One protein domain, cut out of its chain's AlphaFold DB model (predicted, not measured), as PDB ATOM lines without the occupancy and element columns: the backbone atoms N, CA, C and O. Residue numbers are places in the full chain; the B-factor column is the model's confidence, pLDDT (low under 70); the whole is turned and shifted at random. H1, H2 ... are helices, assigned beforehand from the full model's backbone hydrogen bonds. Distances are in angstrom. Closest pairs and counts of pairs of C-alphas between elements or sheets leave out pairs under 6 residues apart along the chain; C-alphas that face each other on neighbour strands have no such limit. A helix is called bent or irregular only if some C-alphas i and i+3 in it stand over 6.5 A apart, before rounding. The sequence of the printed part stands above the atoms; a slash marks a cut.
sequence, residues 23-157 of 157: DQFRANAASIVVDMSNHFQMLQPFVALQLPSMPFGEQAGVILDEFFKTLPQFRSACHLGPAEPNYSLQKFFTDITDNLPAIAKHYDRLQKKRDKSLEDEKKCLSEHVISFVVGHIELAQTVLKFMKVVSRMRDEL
ATOM      1  N   ASP A  23     107.913  -3.007  55.379       84.12
ATOM      2  CA  ASP A  23     107.324  -4.298  55.021       84.12
ATOM      3  C   ASP A  23     106.412  -4.151  53.791       84.12
ATOM      4  O   ASP A  23     106.505  -4.945  52.848       84.12
ATOM      5  N   GLN A  24     105.618  -3.075  53.729       88.50
ATOM      6  CA  GLN A  24     104.846  -2.716  52.532       88.50
ATOM      7  C   GLN A  24     105.766  -2.417  51.340       88.50
ATOM      8  O   GLN A  24     105.509  -2.880  50.230       88.50
ATOM      9  N   PHE A  25     106.873  -1.700  51.560       88.44
ATOM     10  CA  PHE A  25     107.875  -1.447  50.525       88.44
ATOM     11  C   PHE A  25     108.458  -2.743  49.944       88.44
ATOM     12  O   PHE A  25     108.602  -2.847  48.727       88.44
ATOM     13  N   ARG A  26     108.744  -3.758  50.770       84.31
ATOM     14  CA  ARG A  26     109.236  -5.060  50.286       84.31
ATOM     15  C   ARG A  26     108.204  -5.777  49.413       84.31
ATOM     16  O   ARG A  26     108.558  -6.248  48.332       84.31
ATOM     17  N   ALA A  27     106.934  -5.797  49.826       86.56
ATOM     18  CA  ALA A  27     105.845  -6.365  49.022       86.56
ATOM     19  C   ALA A  27     105.663  -5.611  47.690       86.56
ATOM     20  O   ALA A  27     105.525  -6.216  46.625       86.56
ATOM     21  N   ASN A  28     105.743  -4.283  47.732       88.81
ATOM     22  CA  ASN A  28     105.689  -3.426  46.556       88.81
ATOM     23  C   ASN A  28     106.866  -3.694  45.598       88.81
ATOM     24  O   ASN A  28     106.660  -3.875  44.398       88.81
ATOM     25  N   ALA A  29     108.093  -3.794  46.114       86.19
ATOM     26  CA  ALA A  29     109.286  -4.097  45.326       86.19
ATOM     27  C   ALA A  29     109.201  -5.475  44.649       86.19
ATOM     28  O   ALA A  29     109.605  -5.629  43.497       86.19
ATOM     29  N   ALA A  30     108.626  -6.470  45.327       84.38
ATOM     30  CA  ALA A  30     108.383  -7.792  44.756       84.38
ATOM     31  C   ALA A  30     107.403  -7.758  43.570       84.38
ATOM     32  O   ALA A  30     107.560  -8.523  42.617       84.38
ATOM     33  N   SER A  31     106.418  -6.854  43.598       85.88
ATOM     34  CA  SER A  31     105.399  -6.740  42.546       85.88
ATOM     35  C   SER A  31     105.937  -6.219  41.207       85.88
ATOM     36  O   SER A  31     105.375  -6.533  40.161       85.88
ATOM     37  N   ILE A  32     107.062  -5.494  41.218       85.62
ATOM     38  CA  ILE A  32     107.655  -4.854  40.029       85.62
ATOM     39  C   ILE A  32     108.917  -5.566  39.515       85.62
ATOM     40  O   ILE A  32     109.712  -4.991  38.773       85.62
ATOM     41  N   VAL A  33     109.150  -6.825  39.903       82.88
ATOM     42  CA  VAL A  33     110.375  -7.580  39.557       82.88
ATOM     43  C   VAL A  33     110.587  -7.745  38.053       82.88
ATOM     44  O   VAL A  33     111.725  -7.690  37.579       82.88
ATOM     45  N   VAL A  34     109.504  -7.899  37.291       81.81
ATOM     46  CA  VAL A  34     109.569  -7.968  35.825       81.81
ATOM     47  C   VAL A  34     110.026  -6.630  35.242       81.81
ATOM     48  O   VAL A  34     110.957  -6.599  34.436       81.81
ATOM     49  N   ASP A  35     109.443  -5.523  35.702       82.94
ATOM     50  CA  ASP A  35     109.809  -4.178  35.250       82.94
ATOM     51  C   ASP A  35     111.258  -3.838  35.611       82.94
ATOM     52  O   ASP A  35     112.000  -3.322  34.773       82.94
ATOM     53  N   MET A  36     111.700  -4.203  36.821       82.94
ATOM     54  CA  MET A  36     113.098  -4.077  37.245       82.94
ATOM     55  C   MET A  36     114.041  -4.872  36.337       82.94
ATOM     56  O   MET A  36     115.027  -4.321  35.853       82.94
ATOM     57  N   SER A  37     113.731  -6.145  36.066       81.56
ATOM     58  CA  SER A  37     114.546  -7.000  35.189       81.56
ATOM     59  C   SER A  37     114.714  -6.392  33.798       81.56
ATOM     60  O   SER A  37     115.837  -6.272  33.304       81.56
ATOM     61  N   ASN A  38     113.608  -5.970  33.185       82.69
ATOM     62  CA  ASN A  38     113.608  -5.367  31.853       82.69
ATOM     63  C   ASN A  38     114.406  -4.057  31.833       82.69
ATOM     64  O   ASN A  38     115.173  -3.801  30.903       82.69
ATOM     65  N   HIS A  39     114.261  -3.239  32.876       82.19
ATOM     66  CA  HIS A  39     114.978  -1.978  32.988       82.19
ATOM     67  C   HIS A  39     116.491  -2.175  33.126       82.19
ATOM     68  O   HIS A  39     117.252  -1.517  32.420       82.19
ATOM     69  N   PHE A  40     116.951  -3.104  33.969       81.31
ATOM     70  CA  PHE A  40     118.385  -3.350  34.133       81.31
ATOM     71  C   PHE A  40     119.036  -3.933  32.876       81.31
ATOM     72  O   PHE A  40     120.134  -3.510  32.521       81.31
ATOM     73  N   GLN A  41     118.351  -4.832  32.163       80.06
ATOM     74  CA  GLN A  41     118.837  -5.344  30.875       80.06
ATOM     75  C   GLN A  41     119.016  -4.223  29.847       80.06
ATOM     76  O   GLN A  41     120.006  -4.200  29.119       80.06
ATOM     77  N   MET A  42     118.084  -3.269  29.815       80.75
ATOM     78  CA  MET A  42     118.177  -2.106  28.937       80.75
ATOM     79  C   MET A  42     119.299  -1.150  29.358       80.75
ATOM     80  O   MET A  42     119.983  -0.601  28.501       80.75
ATOM     81  N   LEU A  43     119.494  -0.941  30.661       77.50
ATOM     82  CA  LEU A  43     120.457   0.027  31.191       77.50
ATOM     83  C   LEU A  43     121.912  -0.414  31.092       77.50
ATOM     84  O   LEU A  43     122.783   0.444  30.954       77.50
ATOM     85  N   GLN A  44     122.182  -1.716  31.184       77.38
ATOM     86  CA  GLN A  44     123.539  -2.262  31.210       77.38
ATOM     87  C   GLN A  44     124.476  -1.659  30.140       77.38
ATOM     88  O   GLN A  44     125.547  -1.177  30.521       77.38
ATOM     89  N   PRO A  45     124.114  -1.591  28.840       78.19
ATOM     90  CA  PRO A  45     124.977  -0.977  27.828       78.19
ATOM     91  C   PRO A  45     125.214   0.527  28.048       78.19
ATOM     92  O   PRO A  45     126.321   1.007  27.818       78.19
ATOM     93  N   PHE A  46     124.220   1.280  28.528       77.44
ATOM     94  CA  PHE A  46     124.370   2.718  28.786       77.44
ATOM     95  C   PHE A  46     125.282   2.992  29.979       77.44
ATOM     96  O   PHE A  46     126.126   3.883  29.921       77.44
ATOM     97  N   VAL A  47     125.140   2.206  31.049       71.38
ATOM     98  CA  VAL A  47     126.008   2.301  32.226       71.38
ATOM     99  C   VAL A  47     127.445   1.939  31.848       71.38
ATOM    100  O   VAL A  47     128.358   2.689  32.181       71.38
ATOM    101  N   ALA A  48     127.646   0.867  31.073       75.12
ATOM    102  CA  ALA A  48     128.963   0.467  30.572       75.12
ATOM    103  C   ALA A  48     129.664   1.574  29.763       75.12
ATOM    104  O   ALA A  48     130.862   1.790  29.929       75.12
ATOM    105  N   LEU A  49     128.920   2.309  28.932       77.06
ATOM    106  CA  LEU A  49     129.457   3.419  28.138       77.06
ATOM    107  C   LEU A  49     129.809   4.656  28.976       77.06
ATOM    108  O   LEU A  49     130.717   5.400  28.615       77.06
ATOM    109  N   GLN A  50     129.089   4.895  30.073       71.44
ATOM    110  CA  GLN A  50     129.227   6.111  30.884       71.44
ATOM    111  C   GLN A  50     130.198   5.952  32.057       71.44
ATOM    112  O   GLN A  50     130.768   6.941  32.513       71.44
ATOM    113  N   LEU A  51     130.429   4.721  32.515       69.44
ATOM    114  CA  LEU A  51     131.345   4.378  33.605       69.44
ATOM    115  C   LEU A  51     132.728   5.061  33.524       69.44
ATOM    116  O   LEU A  51     133.143   5.629  34.534       69.44
ATOM    117  N   PRO A  52     133.413   5.115  32.361       71.06
ATOM    118  CA  PRO A  52     134.719   5.775  32.248       71.06
ATOM    119  C   PRO A  52     134.697   7.285  32.529       71.06
ATOM    120  O   PRO A  52     135.733   7.868  32.833       71.06
ATOM    121  N   SER A  53     133.531   7.927  32.410       71.06
ATOM    122  CA  SER A  53     133.360   9.372  32.612       71.06
ATOM    123  C   SER A  53     132.975   9.755  34.044       71.06
ATOM    124  O   SER A  53     132.936  10.941  34.378       71.06
ATOM    125  N   MET A  54     132.686   8.772  34.903       68.00
ATOM    126  CA  MET A  54     132.283   9.022  36.283       68.00
ATOM    127  C   MET A  54     133.505   9.243  37.187       68.00
ATOM    128  O   MET A  54     134.526   8.564  37.028       68.00
ATOM    129  N   PRO A  55     133.414  10.134  38.192       59.06
ATOM    130  CA  PRO A  55     134.377  10.123  39.284       59.06
ATOM    131  C   PRO A  55     134.343   8.728  39.931       59.06
ATOM    132  O   PRO A  55     133.266   8.213  40.217       59.06
ATOM    133  N   PHE A  56     135.515   8.105  40.102       68.69
ATOM    134  CA  PHE A  56     135.690   6.700  40.525       68.69
ATOM    135  C   PHE A  56     135.312   5.626  39.484       68.69
ATOM    136  O   PHE A  56     135.097   4.473  39.854       68.69
ATOM    137  N   GLY A  57     135.280   5.969  38.190       68.81
ATOM    138  CA  GLY A  57     134.839   5.101  37.089       68.81
ATOM    139  C   GLY A  57     135.429   3.684  37.051       68.81
ATOM    140  O   GLY A  57     134.697   2.741  36.763       68.81
ATOM    141  N   GLU A  58     136.705   3.496  37.405       74.12
ATOM    142  CA  GLU A  58     137.314   2.155  37.470       74.12
ATOM    143  C   GLU A  58     136.721   1.292  38.599       74.12
ATOM    144  O   GLU A  58     136.290   0.167  38.354       74.12
ATOM    145  N   GLN A  59     136.633   1.818  39.828       75.25
ATOM    146  CA  GLN A  59     136.031   1.102  40.966       75.25
ATOM    147  C   GLN A  59     134.518   0.923  40.794       75.25
ATOM    148  O   GLN A  59     133.988  -0.156  41.055       75.25
ATOM    149  N   ALA A  60     133.832   1.958  40.310       72.44
ATOM    150  CA  ALA A  60     132.418   1.901  39.958       72.44
ATOM    151  C   ALA A  60     132.150   0.838  38.885       72.44
ATOM    152  O   ALA A  60     131.143   0.134  38.956       72.44
ATOM    153  N   GLY A  61     133.067   0.697  37.923       75.19
ATOM    154  CA  GLY A  61     132.973  -0.270  36.841       75.19
ATOM    155  C   GLY A  61     133.018  -1.705  37.335       75.19
ATOM    156  O   GLY A  61     132.162  -2.494  36.952       75.19
ATOM    157  N   VAL A  62     133.944  -2.027  38.241       80.06
ATOM    158  CA  VAL A  62     134.034  -3.365  38.850       80.06
ATOM    159  C   VAL A  62     132.763  -3.701  39.634       80.06
ATOM    160  O   VAL A  62     132.190  -4.771  39.446       80.06
ATOM    161  N   ILE A  63     132.289  -2.768  40.466       79.81
ATOM    162  CA  ILE A  63     131.100  -2.963  41.309       79.81
ATOM    163  C   ILE A  63     129.833  -3.155  40.457       79.81
ATOM    164  O   ILE A  63     129.019  -4.038  40.731       79.81
ATOM    165  N   LEU A  64     129.655  -2.344  39.410       77.94
ATOM    166  CA  LEU A  64     128.496  -2.448  38.522       77.94
ATOM    167  C   LEU A  64     128.556  -3.687  37.630       77.94
ATOM    168  O   LEU A  64     127.528  -4.325  37.423       77.94
ATOM    169  N   ASP A  65     129.731  -4.055  37.126       81.12
ATOM    170  CA  ASP A  65     129.908  -5.281  36.348       81.12
ATOM    171  C   ASP A  65     129.569  -6.524  37.187       81.12
ATOM    172  O   ASP A  65     128.851  -7.409  36.723       81.12
ATOM    173  N   GLU A  66     129.985  -6.564  38.457       83.44
ATOM    174  CA  GLU A  66     129.607  -7.631  39.390       83.44
ATOM    175  C   GLU A  66     128.090  -7.676  39.647       83.44
ATOM    176  O   GLU A  66     127.480  -8.750  39.593       83.44
ATOM    177  N   PHE A  67     127.451  -6.519  39.837       84.75
ATOM    178  CA  PHE A  67     125.994  -6.419  39.961       84.75
ATOM    179  C   PHE A  67     125.279  -6.971  38.716       84.75
ATOM    180  O   PHE A  67     124.470  -7.894  38.814       84.75
ATOM    181  N   PHE A  68     125.620  -6.495  37.515       83.62
ATOM    182  CA  PHE A  68     124.971  -6.961  36.283       83.62
ATOM    183  C   PHE A  68     125.242  -8.444  35.987       83.62
ATOM    184  O   PHE A  68     124.353  -9.138  35.490       83.62
ATOM    185  N   LYS A  69     126.433  -8.962  36.318       83.69
ATOM    186  CA  LYS A  69     126.766 -10.392  36.185       83.69
ATOM    187  C   LYS A  69     125.946 -11.284  37.106       83.69
ATOM    188  O   LYS A  69     125.683 -12.437  36.759       83.69
ATOM    189  N   THR A  70     125.559 -10.781  38.274       80.25
ATOM    190  CA  THR A  70     124.808 -11.553  39.265       80.25
ATOM    191  C   THR A  70     123.300 -11.491  39.031       80.25
ATOM    192  O   THR A  70     122.644 -12.503  39.271       80.25
ATOM    193  N   LEU A  71     122.753 -10.424  38.426       80.25
ATOM    194  CA  LEU A  71     121.322 -10.276  38.087       80.25
ATOM    195  C   LEU A  71     120.628 -11.534  37.520       80.25
ATOM    196  O   LEU A  71     119.527 -11.846  37.975       80.25
ATOM    197  N   PRO A  72     121.202 -12.306  36.569       78.12
ATOM    198  CA  PRO A  72     120.537 -13.492  36.026       78.12
ATOM    199  C   PRO A  72     120.223 -14.571  37.067       78.12
ATOM    200  O   PRO A  72     119.344 -15.394  36.812       78.12
ATOM    201  N   GLN A  73     120.927 -14.573  38.201       78.50
ATOM    202  CA  GLN A  73     120.741 -15.502  39.317       78.50
ATOM    203  C   GLN A  73     119.574 -15.085  40.230       78.50
ATOM    204  O   GLN A  73     119.045 -15.918  40.963       78.50
ATOM    205  N   PHE A  74     119.139 -13.824  40.146       75.19
ATOM    206  CA  PHE A  74     118.089 -13.230  40.969       75.19
ATOM    207  C   PHE A  74     116.909 -12.841  40.074       75.19
ATOM    208  O   PHE A  74     116.783 -11.702  39.640       75.19
ATOM    209  N   ARG A  75     116.051 -13.811  39.746       66.44
ATOM    210  CA  ARG A  75     114.872 -13.597  38.874       66.44
ATOM    211  C   ARG A  75     113.537 -13.743  39.594       66.44
ATOM    212  O   ARG A  75     112.491 -13.528  38.990       66.44
ATOM    213  N   SER A  76     113.563 -14.129  40.864       70.44
ATOM    214  CA  SER A  76     112.351 -14.421  41.619       70.44
ATOM    215  C   SER A  76     111.770 -13.161  42.250       70.44
ATOM    216  O   SER A  76     112.496 -12.337  42.813       70.44
ATOM    217  N   ALA A  77     110.443 -13.049  42.191       67.12
ATOM    218  CA  ALA A  77     109.686 -12.211  43.104       67.12
ATOM    219  C   ALA A  77     109.500 -12.969  44.414       67.12
ATOM    220  O   ALA A  77     109.058 -14.118  44.414       67.12
ATOM    221  N   CYS A  78     109.853 -12.337  45.525       65.19
ATOM    222  CA  CYS A  78     109.738 -12.937  46.845       65.19
ATOM    223  C   CYS A  78     108.926 -12.034  47.744       65.19
ATOM    224  O   CYS A  78     109.037 -10.820  47.644       65.19
ATOM    225  N   HIS A  79     108.145 -12.649  48.629       62.53
ATOM    226  CA  HIS A  79     107.164 -11.984  49.488       62.53
ATOM    227  C   HIS A  79     106.010 -11.360  48.703       62.53
ATOM    228  O   HIS A  79     105.938 -10.158  48.469       62.53
ATOM    229  N   LEU A  80     105.047 -12.214  48.354       59.84
ATOM    230  CA  LEU A  80     103.731 -11.786  47.889       59.84
ATOM    231  C   LEU A  80     102.877 -11.387  49.103       59.84
ATOM    232  O   LEU A  80     101.993 -12.125  49.536       59.84
ATOM    233  N   GLY A  81     103.193 -10.235  49.693       68.50
ATOM    234  CA  GLY A  81     102.222  -9.477  50.482       68.50
ATOM    235  C   GLY A  81     101.275  -8.704  49.554       68.50
ATOM    236  O   GLY A  81     101.556  -8.593  48.357       68.50
ATOM    237  N   PRO A  82     100.153  -8.163  50.057       80.62
ATOM    238  CA  PRO A  82      99.326  -7.259  49.264       80.62
ATOM    239  C   PRO A  82     100.157  -6.029  48.872       80.62
ATOM    240  O   PRO A  82     100.541  -5.237  49.728       80.62
ATOM    241  N   ALA A  83     100.465  -5.896  47.585       85.00
ATOM    242  CA  ALA A  83     101.172  -4.741  47.046       85.00
ATOM    243  C   ALA A  83     100.209  -3.569  46.805       85.00
ATOM    244  O   ALA A  83      99.014  -3.761  46.557       85.00
ATOM    245  N   GLU A  84     100.742  -2.352  46.841       87.06
ATOM    246  CA  GLU A  84     100.020  -1.155  46.433       87.06
ATOM    247  C   GLU A  84      99.604  -1.258  44.956       87.06
ATOM    248  O   GLU A  84     100.417  -1.621  44.097       87.06
ATOM    249  N   PRO A  85      98.354  -0.902  44.620       82.00
ATOM    250  CA  PRO A  85      97.936  -0.839  43.231       82.00
ATOM    251  C   PRO A  85      98.750   0.232  42.495       82.00
ATOM    252  O   PRO A  85      98.909   1.350  42.983       82.00
ATOM    253  N   ASN A  86      99.218  -0.099  41.290       85.75
ATOM    254  CA  ASN A  86     100.017   0.786  40.432       85.75
ATOM    255  C   ASN A  86     101.383   1.189  41.015       85.75
ATOM    256  O   ASN A  86     101.920   2.242  40.657       85.75
ATOM    257  N   TYR A  87     101.965   0.370  41.896       87.75
ATOM    258  CA  TYR A  87     103.358   0.562  42.284       87.75
ATOM    259  C   TYR A  87     104.264   0.471  41.052       87.75
ATOM    260  O   TYR A  87     104.125  -0.437  40.235       87.75
ATOM    261  N   SER A  88     105.169   1.435  40.895       86.50
ATOM    262  CA  SER A  88     105.982   1.579  39.688       86.50
ATOM    263  C   SER A  88     107.465   1.575  40.009       86.50
ATOM    264  O   SER A  88     107.890   1.895  41.122       86.50
ATOM    265  N   LEU A  89     108.275   1.294  38.992       83.12
ATOM    266  CA  LEU A  89     109.728   1.372  39.093       83.12
ATOM    267  C   LEU A  89     110.219   2.767  39.526       83.12
ATOM    268  O   LEU A  89     111.152   2.897  40.315       83.12
ATOM    269  N   GLN A  90     109.557   3.829  39.063       80.75
ATOM    270  CA  GLN A  90     109.869   5.195  39.482       80.75
ATOM    271  C   GLN A  90     109.566   5.418  40.968       80.75
ATOM    272  O   GLN A  90     110.362   6.046  41.677       80.75
ATOM    273  N   LYS A  91     108.425   4.907  41.449       86.00
ATOM    274  CA  LYS A  91     108.054   4.993  42.863       86.00
ATOM    275  C   LYS A  91     109.027   4.200  43.731       86.00
ATOM    276  O   LYS A  91     109.479   4.733  44.733       86.00
ATOM    277  N   PHE A  92     109.451   3.020  43.288       86.69
ATOM    278  CA  PHE A  92     110.490   2.229  43.948       86.69
ATOM    279  C   PHE A  92     111.791   3.004  44.162       86.69
ATOM    280  O   PHE A  92     112.287   3.084  45.285       86.69
ATOM    281  N   PHE A  93     112.324   3.638  43.115       81.19
ATOM    282  CA  PHE A  93     113.550   4.429  43.251       81.19
ATOM    283  C   PHE A  93     113.370   5.669  44.130       81.19
ATOM    284  O   PHE A  93     114.303   6.061  44.833       81.19
ATOM    285  N   THR A  94     112.180   6.269  44.117       82.12
ATOM    286  CA  THR A  94     111.837   7.399  44.992       82.12
ATOM    287  C   THR A  94     111.795   6.950  46.451       82.12
ATOM    288  O   THR A  94     112.504   7.509  47.282       82.12
ATOM    289  N   ASP A  95     111.063   5.876  46.744       86.56
ATOM    290  CA  ASP A  95     110.923   5.314  48.085       86.56
ATOM    291  C   ASP A  95     112.287   4.889  48.657       86.56
ATOM    292  O   ASP A  95     112.577   5.192  49.815       86.56
ATOM    293  N   ILE A  96     113.156   4.271  47.843       83.81
ATOM    294  CA  ILE A  96     114.540   3.953  48.229       83.81
ATOM    295  C   ILE A  96     115.328   5.212  48.577       83.81
ATOM    296  O   ILE A  96     115.995   5.245  49.607       83.81
ATOM    297  N   THR A  97     115.284   6.229  47.715       79.88
ATOM    298  CA  THR A  97     116.088   7.447  47.883       79.88
ATOM    299  C   THR A  97     115.670   8.211  49.137       79.88
ATOM    300  O   THR A  97     116.526   8.613  49.924       79.88
ATOM    301  N   ASP A  98     114.364   8.354  49.350       84.38
ATOM    302  CA  ASP A  98     113.804   9.170  50.426       84.38
ATOM    303  C   ASP A  98     113.839   8.450  51.784       84.38
ATOM    304  O   ASP A  98     113.911   9.096  52.830       84.38
ATOM    305  N   ASN A  99     113.835   7.109  51.789       87.19
ATOM    306  CA  ASN A  99     113.712   6.300  53.008       87.19
ATOM    307  C   ASN A  99     114.897   5.352  53.253       87.19
ATOM    308  O   ASN A  99     114.806   4.446  54.091       87.19
ATOM    309  N   LEU A 100     116.033   5.580  52.588       82.94
ATOM    310  CA  LEU A 100     117.235   4.745  52.684       82.94
ATOM    311  C   LEU A 100     117.659   4.404  54.127       82.94
ATOM    312  O   LEU A 100     117.947   3.233  54.381       82.94
ATOM    313  N   PRO A 101     117.657   5.337  55.108       84.56
ATOM    314  CA  PRO A 101     118.045   5.003  56.481       84.56
ATOM    315  C   PRO A 101     117.117   3.977  57.147       84.56
ATOM    316  O   PRO A 101     117.573   3.134  57.924       84.56
ATOM    317  N   ALA A 102     115.814   4.037  56.854       87.50
ATOM    318  CA  ALA A 102     114.829   3.106  57.397       87.50
ATOM    319  C   ALA A 102     114.981   1.716  56.768       87.50
ATOM    320  O   ALA A 102     114.995   0.717  57.493       87.50
ATOM    321  N   ILE A 103     115.175   1.675  55.446       86.19
ATOM    322  CA  ILE A 103     115.441   0.449  54.686       86.19
ATOM    323  C   ILE A 103     116.730  -0.196  55.207       86.19
ATOM    324  O   ILE A 103     116.684  -1.299  55.742       86.19
ATOM    325  N   ALA A 104     117.863   0.511  55.195       84.00
ATOM    326  CA  ALA A 104     119.152  -0.027  55.638       84.00
ATOM    327  C   ALA A 104     119.092  -0.632  57.053       84.00
ATOM    328  O   ALA A 104     119.585  -1.735  57.292       84.00
ATOM    329  N   LYS A 105     118.416   0.045  57.990       85.50
ATOM    330  CA  LYS A 105     118.233  -0.445  59.364       85.50
ATOM    331  C   LYS A 105     117.393  -1.722  59.441       85.50
ATOM    332  O   LYS A 105     117.652  -2.566  60.298       85.50
ATOM    333  N   HIS A 106     116.360  -1.852  58.613       84.88
ATOM    334  CA  HIS A 106     115.545  -3.065  58.552       84.88
ATOM    335  C   HIS A 106     116.369  -4.249  58.035       84.88
ATOM    336  O   HIS A 106     116.390  -5.304  58.664       84.88
ATOM    337  N   TYR A 107     117.128  -4.039  56.963       78.06
ATOM    338  CA  TYR A 107     117.971  -5.062  56.347       78.06
ATOM    339  C   TYR A 107     119.111  -5.535  57.248       78.06
ATOM    340  O   TYR A 107     119.314  -6.737  57.403       78.06
ATOM    341  N   ASP A 108     119.785  -4.612  57.937       80.00
ATOM    342  CA  ASP A 108     120.802  -4.949  58.940       80.00
ATOM    343  C   ASP A 108     120.220  -5.824  60.067       80.00
ATOM    344  O   ASP A 108     120.843  -6.789  60.519       80.00
ATOM    345  N   ARG A 109     118.978  -5.550  60.494       80.94
ATOM    346  CA  ARG A 109     118.281  -6.370  61.499       80.94
ATOM    347  C   ARG A 109     117.932  -7.758  60.981       80.94
ATOM    348  O   ARG A 109     118.098  -8.710  61.741       80.94
ATOM    349  N   LEU A 110     117.441  -7.878  59.747       74.19
ATOM    350  CA  LEU A 110     117.180  -9.181  59.134       74.19
ATOM    351  C   LEU A 110     118.479  -9.993  59.089       74.19
ATOM    352  O   LEU A 110     118.537 -11.104  59.616       74.19
ATOM    353  N   GLN A 111     119.552  -9.404  58.553       70.81
ATOM    354  CA  GLN A 111     120.844 -10.070  58.394       70.81
ATOM    355  C   GLN A 111     121.424 -10.547  59.733       70.81
ATOM    356  O   GLN A 111     121.875 -11.689  59.849       70.81
ATOM    357  N   LYS A 112     121.352  -9.711  60.778       73.75
ATOM    358  CA  LYS A 112     121.803 -10.054  62.138       73.75
ATOM    359  C   LYS A 112     121.007 -11.184  62.780       73.75
ATOM    360  O   LYS A 112     121.567 -11.935  63.576       73.75
ATOM    361  N   LYS A 113     119.726 -11.332  62.440       67.56
ATOM    362  CA  LYS A 113     118.881 -12.409  62.967       67.56
ATOM    363  C   LYS A 113     119.190 -13.778  62.356       67.56
ATOM    364  O   LYS A 113     118.662 -14.760  62.867       67.56
ATOM    365  N   ARG A 114     120.037 -13.857  61.312       60.50
ATOM    366  CA  ARG A 114     120.189 -15.056  60.458       60.50
ATOM    367  C   ARG A 114     118.825 -15.670  60.155       60.50
ATOM    368  O   ARG A 114     118.628 -16.873  60.329       60.50
ATOM    369  N   ASP A 115     117.870 -14.807  59.815       59.75
ATOM    370  CA  ASP A 115     116.520 -15.255  59.522       59.75
ATOM    371  C   ASP A 115     116.596 -16.307  58.412       59.75
ATOM    372  O   ASP A 115     117.277 -16.094  57.412       59.75
ATOM    373  N   LYS A 116     115.970 -17.471  58.602       55.12
ATOM    374  CA  LYS A 116     115.991 -18.523  57.578       55.12
ATOM    375  C   LYS A 116     115.277 -18.069  56.307       55.12
ATOM    376  O   LYS A 116     115.605 -18.580  55.241       55.12
ATOM    377  N   SER A 117     114.383 -17.074  56.400       55.91
ATOM    378  CA  SER A 117     113.819 -16.422  55.218       55.91
ATOM    379  C   SER A 117     114.907 -15.804  54.335       55.91
ATOM    380  O   SER A 117     114.741 -15.788  53.122       55.91
ATOM    381  N   LEU A 118     116.064 -15.407  54.890       54.62
ATOM    382  CA  LEU A 118     117.157 -14.802  54.125       54.62
ATOM    383  C   LEU A 118     117.883 -15.762  53.179       54.62
ATOM    384  O   LEU A 118     118.498 -15.314  52.213       54.62
ATOM    385  N   GLU A 119     117.871 -17.069  53.450       58.78
ATOM    386  CA  GLU A 119     118.490 -18.045  52.540       58.78
ATOM    387  C   GLU A 119     117.692 -18.178  51.237       58.78
ATOM    388  O   GLU A 119     118.289 -18.292  50.165       58.78
ATOM    389  N   ASP A 120     116.366 -18.058  51.324       56.91
ATOM    390  CA  ASP A 120     115.473 -17.970  50.169       56.91
ATOM    391  C   ASP A 120     115.420 -16.536  49.594       56.91
ATOM    392  O   ASP A 120     115.372 -16.369  48.373       56.91
ATOM    393  N   GLU A 121     115.534 -15.491  50.434       55.75
ATOM    394  CA  GLU A 121     115.545 -14.073  50.015       55.75
ATOM    395  C   GLU A 121     116.792 -13.682  49.211       55.75
ATOM    396  O   GLU A 121     116.738 -12.816  48.336       55.75
ATOM    397  N   LYS A 122     117.921 -14.369  49.429       56.47
ATOM    398  CA  LYS A 122     119.149 -14.242  48.625       56.47
ATOM    399  C   LYS A 122     118.987 -14.686  47.164       56.47
ATOM    400  O   LYS A 122     119.985 -14.796  46.466       56.47
ATOM    401  N   LYS A 123     117.777 -14.970  46.683       63.91
ATOM    402  CA  LYS A 123     117.485 -15.245  45.262       63.91
ATOM    403  C   LYS A 123     116.513 -14.239  44.644       63.91
ATOM    404  O   LYS A 123     116.103 -14.394  43.492       63.91
ATOM    405  N   CYS A 124     116.135 -13.212  45.395       76.25
ATOM    406  CA  CYS A 124     115.097 -12.271  45.006       76.25
ATOM    407  C   CYS A 124     115.712 -11.029  44.376       76.25
ATOM    408  O   CYS A 124     116.679 -10.468  44.895       76.25
ATOM    409  N   LEU A 125     115.142 -10.586  43.255       78.38
ATOM    410  CA  LEU A 125     115.708  -9.462  42.514       78.38
ATOM    411  C   LEU A 125     115.620  -8.151  43.297       78.38
ATOM    412  O   LEU A 125     116.604  -7.424  43.394       78.38
ATOM    413  N   SER A 126     114.452  -7.864  43.877       75.94
ATOM    414  CA  SER A 126     114.227  -6.681  44.717       75.94
ATOM    415  C   SER A 126     115.252  -6.595  45.848       75.94
ATOM    416  O   SER A 126     115.862  -5.553  46.066       75.94
ATOM    417  N   GLU A 127     115.495  -7.720  46.515       79.12
ATOM    418  CA  GLU A 127     116.412  -7.842  47.648       79.12
ATOM    419  C   GLU A 127     117.878  -7.657  47.237       79.12
ATOM    420  O   GLU A 127     118.652  -6.997  47.936       79.12
ATOM    421  N   HIS A 128     118.258  -8.183  46.071       83.56
ATOM    422  CA  HIS A 128     119.584  -7.979  45.493       83.56
ATOM    423  C   HIS A 128     119.840  -6.501  45.166       83.56
ATOM    424  O   HIS A 128     120.885  -5.957  45.520       83.56
ATOM    425  N   VAL A 129     118.855  -5.827  44.566       81.75
ATOM    426  CA  VAL A 129     118.920  -4.390  44.261       81.75
ATOM    427  C   VAL A 129     119.031  -3.564  45.540       81.75
ATOM    428  O   VAL A 129     119.880  -2.680  45.627       81.75
ATOM    429  N   ILE A 130     118.221  -3.858  46.558       81.19
ATOM    430  CA  ILE A 130     118.264  -3.131  47.833       81.19
ATOM    431  C   ILE A 130     119.615  -3.331  48.522       81.19
ATOM    432  O   ILE A 130     120.221  -2.361  48.976       81.19
ATOM    433  N   SER A 131     120.121  -4.565  48.543       81.81
ATOM    434  CA  SER A 131     121.434  -4.883  49.112       81.81
ATOM    435  C   SER A 131     122.560  -4.130  48.402       81.81
ATOM    436  O   SER A 131     123.432  -3.571  49.066       81.81
ATOM    437  N   PHE A 132     122.508  -4.046  47.067       83.75
ATOM    438  CA  PHE A 132     123.442  -3.244  46.278       83.75
ATOM    439  C   PHE A 132     123.375  -1.760  46.657       83.75
ATOM    440  O   PHE A 132     124.403  -1.144  46.931       83.75
ATOM    441  N   VAL A 133     122.169  -1.184  46.732       80.62
ATOM    442  CA  VAL A 133     121.992   0.236  47.069       80.62
ATOM    443  C   VAL A 133     122.504   0.546  48.477       80.62
ATOM    444  O   VAL A 133     123.188   1.548  48.670       80.62
ATOM    445  N   VAL A 134     122.207  -0.310  49.456       80.56
ATOM    446  CA  VAL A 134     122.656  -0.137  50.846       80.56
ATOM    447  C   VAL A 134     124.173  -0.315  50.971       80.56
ATOM    448  O   VAL A 134     124.804   0.424  51.724       80.56
ATOM    449  N   GLY A 135     124.769  -1.256  50.234       79.81
ATOM    450  CA  GLY A 135     126.214  -1.504  50.247       79.81
ATOM    451  C   GLY A 135     127.040  -0.450  49.501       79.81
ATOM    452  O   GLY A 135     128.202  -0.233  49.839       79.81
ATOM    453  N   HIS A 136     126.443   0.234  48.522       78.69
ATOM    454  CA  HIS A 136     127.141   1.148  47.613       78.69
ATOM    455  C   HIS A 136     126.407   2.485  47.450       78.69
ATOM    456  O   HIS A 136     126.207   2.953  46.333       78.69
ATOM    457  N   ILE A 137     126.012   3.118  48.558       71.31
ATOM    458  CA  ILE A 137     125.115   4.291  48.580       71.31
ATOM    459  C   ILE A 137     125.547   5.411  47.618       71.31
ATOM    460  O   ILE A 137     124.727   5.892  46.840       71.31
ATOM    461  N   GLU A 138     126.815   5.825  47.639       69.56
ATOM    462  CA  GLU A 138     127.310   6.935  46.807       69.56
ATOM    463  C   GLU A 138     127.253   6.611  45.305       69.56
ATOM    464  O   GLU A 138     126.830   7.432  44.480       69.56
ATOM    465  N   LEU A 139     127.612   5.376  44.951       71.44
ATOM    466  CA  LEU A 139     127.536   4.866  43.586       71.44
ATOM    467  C   LEU A 139     126.078   4.700  43.146       71.44
ATOM    468  O   LEU A 139     125.696   5.167  42.076       71.44
ATOM    469  N   ALA A 140     125.243   4.103  43.992       70.31
ATOM    470  CA  ALA A 140     123.830   3.893  43.735       70.31
ATOM    471  C   ALA A 140     123.094   5.219  43.535       70.31
ATOM    472  O   ALA A 140     122.345   5.355  42.578       70.31
ATOM    473  N   GLN A 141     123.350   6.240  44.353       69.56
ATOM    474  CA  GLN A 141     122.768   7.571  44.156       69.56
ATOM    475  C   GLN A 141     123.200   8.209  42.831       69.56
ATOM    476  O   GLN A 141     122.394   8.873  42.177       69.56
ATOM    477  N   THR A 142     124.451   8.008  42.418       69.69
ATOM    478  CA  THR A 142     124.971   8.509  41.137       69.69
ATOM    479  C   THR A 142     124.297   7.805  39.958       69.69
ATOM    480  O   THR A 142     123.808   8.462  39.037       69.69
ATOM    481  N   VAL A 143     124.173   6.480  40.029       66.81
ATOM    482  CA  VAL A 143     123.505   5.659  39.014       66.81
ATOM    483  C   VAL A 143     122.005   5.954  38.969       66.81
ATOM    484  O   VAL A 143     121.468   6.160  37.889       66.81
ATOM    485  N   LEU A 144     121.329   6.098  40.110       67.44
ATOM    486  CA  LEU A 144     119.907   6.454  40.183       67.44
ATOM    487  C   LEU A 144     119.628   7.847  39.602       67.44
ATOM    488  O   LEU A 144     118.639   8.037  38.892       67.44
ATOM    489  N   LYS A 145     120.509   8.827  39.845       68.69
ATOM    490  CA  LYS A 145     120.424  10.150  39.203       68.69
ATOM    491  C   LYS A 145     120.571  10.039  37.688       68.69
ATOM    492  O   LYS A 145     119.772  10.635  36.968       68.69
ATOM    493  N   PHE A 146     121.533   9.253  37.209       66.81
ATOM    494  CA  PHE A 146     121.708   8.984  35.782       66.81
ATOM    495  C   PHE A 146     120.479   8.285  35.176       66.81
ATOM    496  O   PHE A 146     119.950   8.719  34.156       66.81
ATOM    497  N   MET A 147     119.937   7.276  35.856       63.91
ATOM    498  CA  MET A 147     118.740   6.541  35.438       63.91
ATOM    499  C   MET A 147     117.499   7.429  35.358       63.91
ATOM    500  O   MET A 147     116.686   7.274  34.447       63.91
ATOM    501  N   LYS A 148     117.363   8.399  36.267       63.41
ATOM    502  CA  LYS A 148     116.297   9.406  36.217       63.41
ATOM    503  C   LYS A 148     116.411  10.299  34.978       63.41
ATOM    504  O   LYS A 148     115.387  10.683  34.421       63.41
ATOM    505  N   VAL A 149     117.630  10.619  34.543       66.38
ATOM    506  CA  VAL A 149     117.878  11.394  33.315       66.38
ATOM    507  C   VAL A 149     117.554  10.562  32.074       66.38
ATOM    508  O   VAL A 149     116.798  11.025  31.225       66.38
ATOM    509  N   VAL A 150     118.033   9.316  32.000       63.53
ATOM    510  CA  VAL A 150     117.756   8.410  30.869       63.53
ATOM    511  C   VAL A 150     116.263   8.099  30.743       63.53
ATOM    512  O   VAL A 150     115.725   8.104  29.639       63.53
ATOM    513  N   SER A 151     115.568   7.880  31.862       55.81
ATOM    514  CA  SER A 151     114.125   7.597  31.846       55.81
ATOM    515  C   SER A 151     113.315   8.794  31.344       55.81
ATOM    516  O   SER A 151     112.409   8.610  30.544       55.81
ATOM    517  N   ARG A 152     113.692  10.026  31.720       61.22
ATOM    518  CA  ARG A 152     113.071  11.247  31.174       61.22
ATOM    519  C   ARG A 152     113.269  11.376  29.665       61.22
ATOM    520  O   ARG A 152     112.320  11.694  28.970       61.22
ATOM    521  N   MET A 153     114.467  11.074  29.162       56.84
ATOM    522  CA  MET A 153     114.736  11.101  27.718       56.84
ATOM    523  C   MET A 153     113.915  10.059  26.949       56.84
ATOM    524  O   MET A 153     113.548  10.306  25.807       56.84
ATOM    525  N   ARG A 154     113.621   8.901  27.558       51.81
ATOM    526  CA  ARG A 154     112.766   7.871  26.951       51.81
ATOM    527  C   ARG A 154     111.304   8.304  26.856       51.81
ATOM    528  O   ARG A 154     110.643   7.919  25.909       51.81
ATOM    529  N   ASP A 155     110.811   9.055  27.836       47.53
ATOM    530  CA  ASP A 155     109.418   9.516  27.862       47.53
ATOM    531  C   ASP A 155     109.193  10.773  26.990       47.53
ATOM    532  O   ASP A 155     108.052  11.124  26.694       47.53
ATOM    533  N   GLU A 156     110.269  11.448  26.570       48.12
ATOM    534  CA  GLU A 156     110.255  12.582  25.629       48.12
ATOM    535  C   GLU A 156     110.421  12.167  24.149       48.12
ATOM    536  O   GLU A 156     110.308  13.019  23.264       48.12
ATOM    537  N   LEU A 157     110.678  10.879  23.877       42.19
ATOM    538  CA  LEU A 157     110.814  10.275  22.541       42.19
ATOM    539  C   LEU A 157     109.561   9.482  22.152       42.19
ATOM    540  O   LEU A 157     109.186   9.561  20.961       42.19
TER     541      LEU A 157
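AT A GLANCE: This is residues 23 to 157 of the 157 residues of an uncharacterized protein of Tropilaelaps mercedesae (UniProt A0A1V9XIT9). The short helix H6 sits in the middle of a body of helices: H1 and the helical hairpin of H2 and H3 pack on it, H7 folds back from its end, and H4, bent at about a right angle into arms H4a and H4b, passes round it as an L. The long link 74 to 88 loops round H1, while residues 111 to 116 and the tail, residues 152 to 157, stick out. The printed part has 135 residues with seven named helices, H1 to H7 in order, and no named strand, and the class is all helix. It is compact, with a radius of gyration of the C-alphas of 14.8 A and spans of 40 by 32 by 27 A.

IN THESE COORDINATES: H1, residues 23 to 31, begins at C-alpha 23 (107.324, -4.298, 55.021) and measures 12.9 A. H2, residues 33 to 53, measures 29.4 A; it has a kink of 50 degrees near residue 46 and is irregular, with C-alphas 49 and 52 7.1 A apart. H3, residues 57 to 73, measures 25.1 A and is only just irregular, with C-alphas 69 and 72 7.0 A apart. H4, residues 89 to 112, was assigned as one helix by its hydrogen bonds but is bent, with C-alphas 98 and 101 8.5 A apart: H4a is residues 89 to 98, 14.3 A, and H4b is residues 101 to 112, 16.5 A. H5 is residues 117 to 121, 6.0 A; H6 is residues 125 to 135, 15.3 A. H7, residues 137 to 155, measures 26.5 A and ends at C-alpha 155 (109.418, 9.516, 27.862).

HOW THE PARTS SIT: H6 is the hub. It touches H1 at a steep tilt of 55 degrees, closest C-alphas Ala 29 and Ser 126, 5.6 A. Residues 33 to 37 of H2 touch it, closest C-alphas Val 33 and Leu 125, 6.4 A. H3 only just touches it, with 3 pairs of C-alphas within 8 A, closest Leu 71 and Leu 125, 7.2 A. H7 only just touches it, with 3 such pairs and only at the corner, closest Val 133 and Ala 140, 5.3 A. The hairpin's helices H2 and H3 touch at a shallow tilt of 23 degrees, closest C-alphas Leu 51 and Gly 57, 5.0 A. H1 touches H4a, closest C-alphas Ala 29 and Phe 92, 6.6 A. H4b is close to H6 but not clearly touching, closest C-alphas Ala 104 and Val 134, 5.9 A, and so is H5, closest C-alphas Glu 121 and Glu 127, 6.7 A. Every O i to N i+4 pair is within hydrogen-bond range in H1, H4a, H4b, H5, H6 and H7; H2 has 13 of 17 and H3 11 of 13.

THE WHOLE: The C-alphas farthest apart, Lys 113 and Leu 157, are 47.1 A apart. The printed part has no cut. H3 to H4 is the long link. Mean pLDDT of the printed part is 75.1; 40 residues are under 70, among them 113 to 123 and 141 to 157.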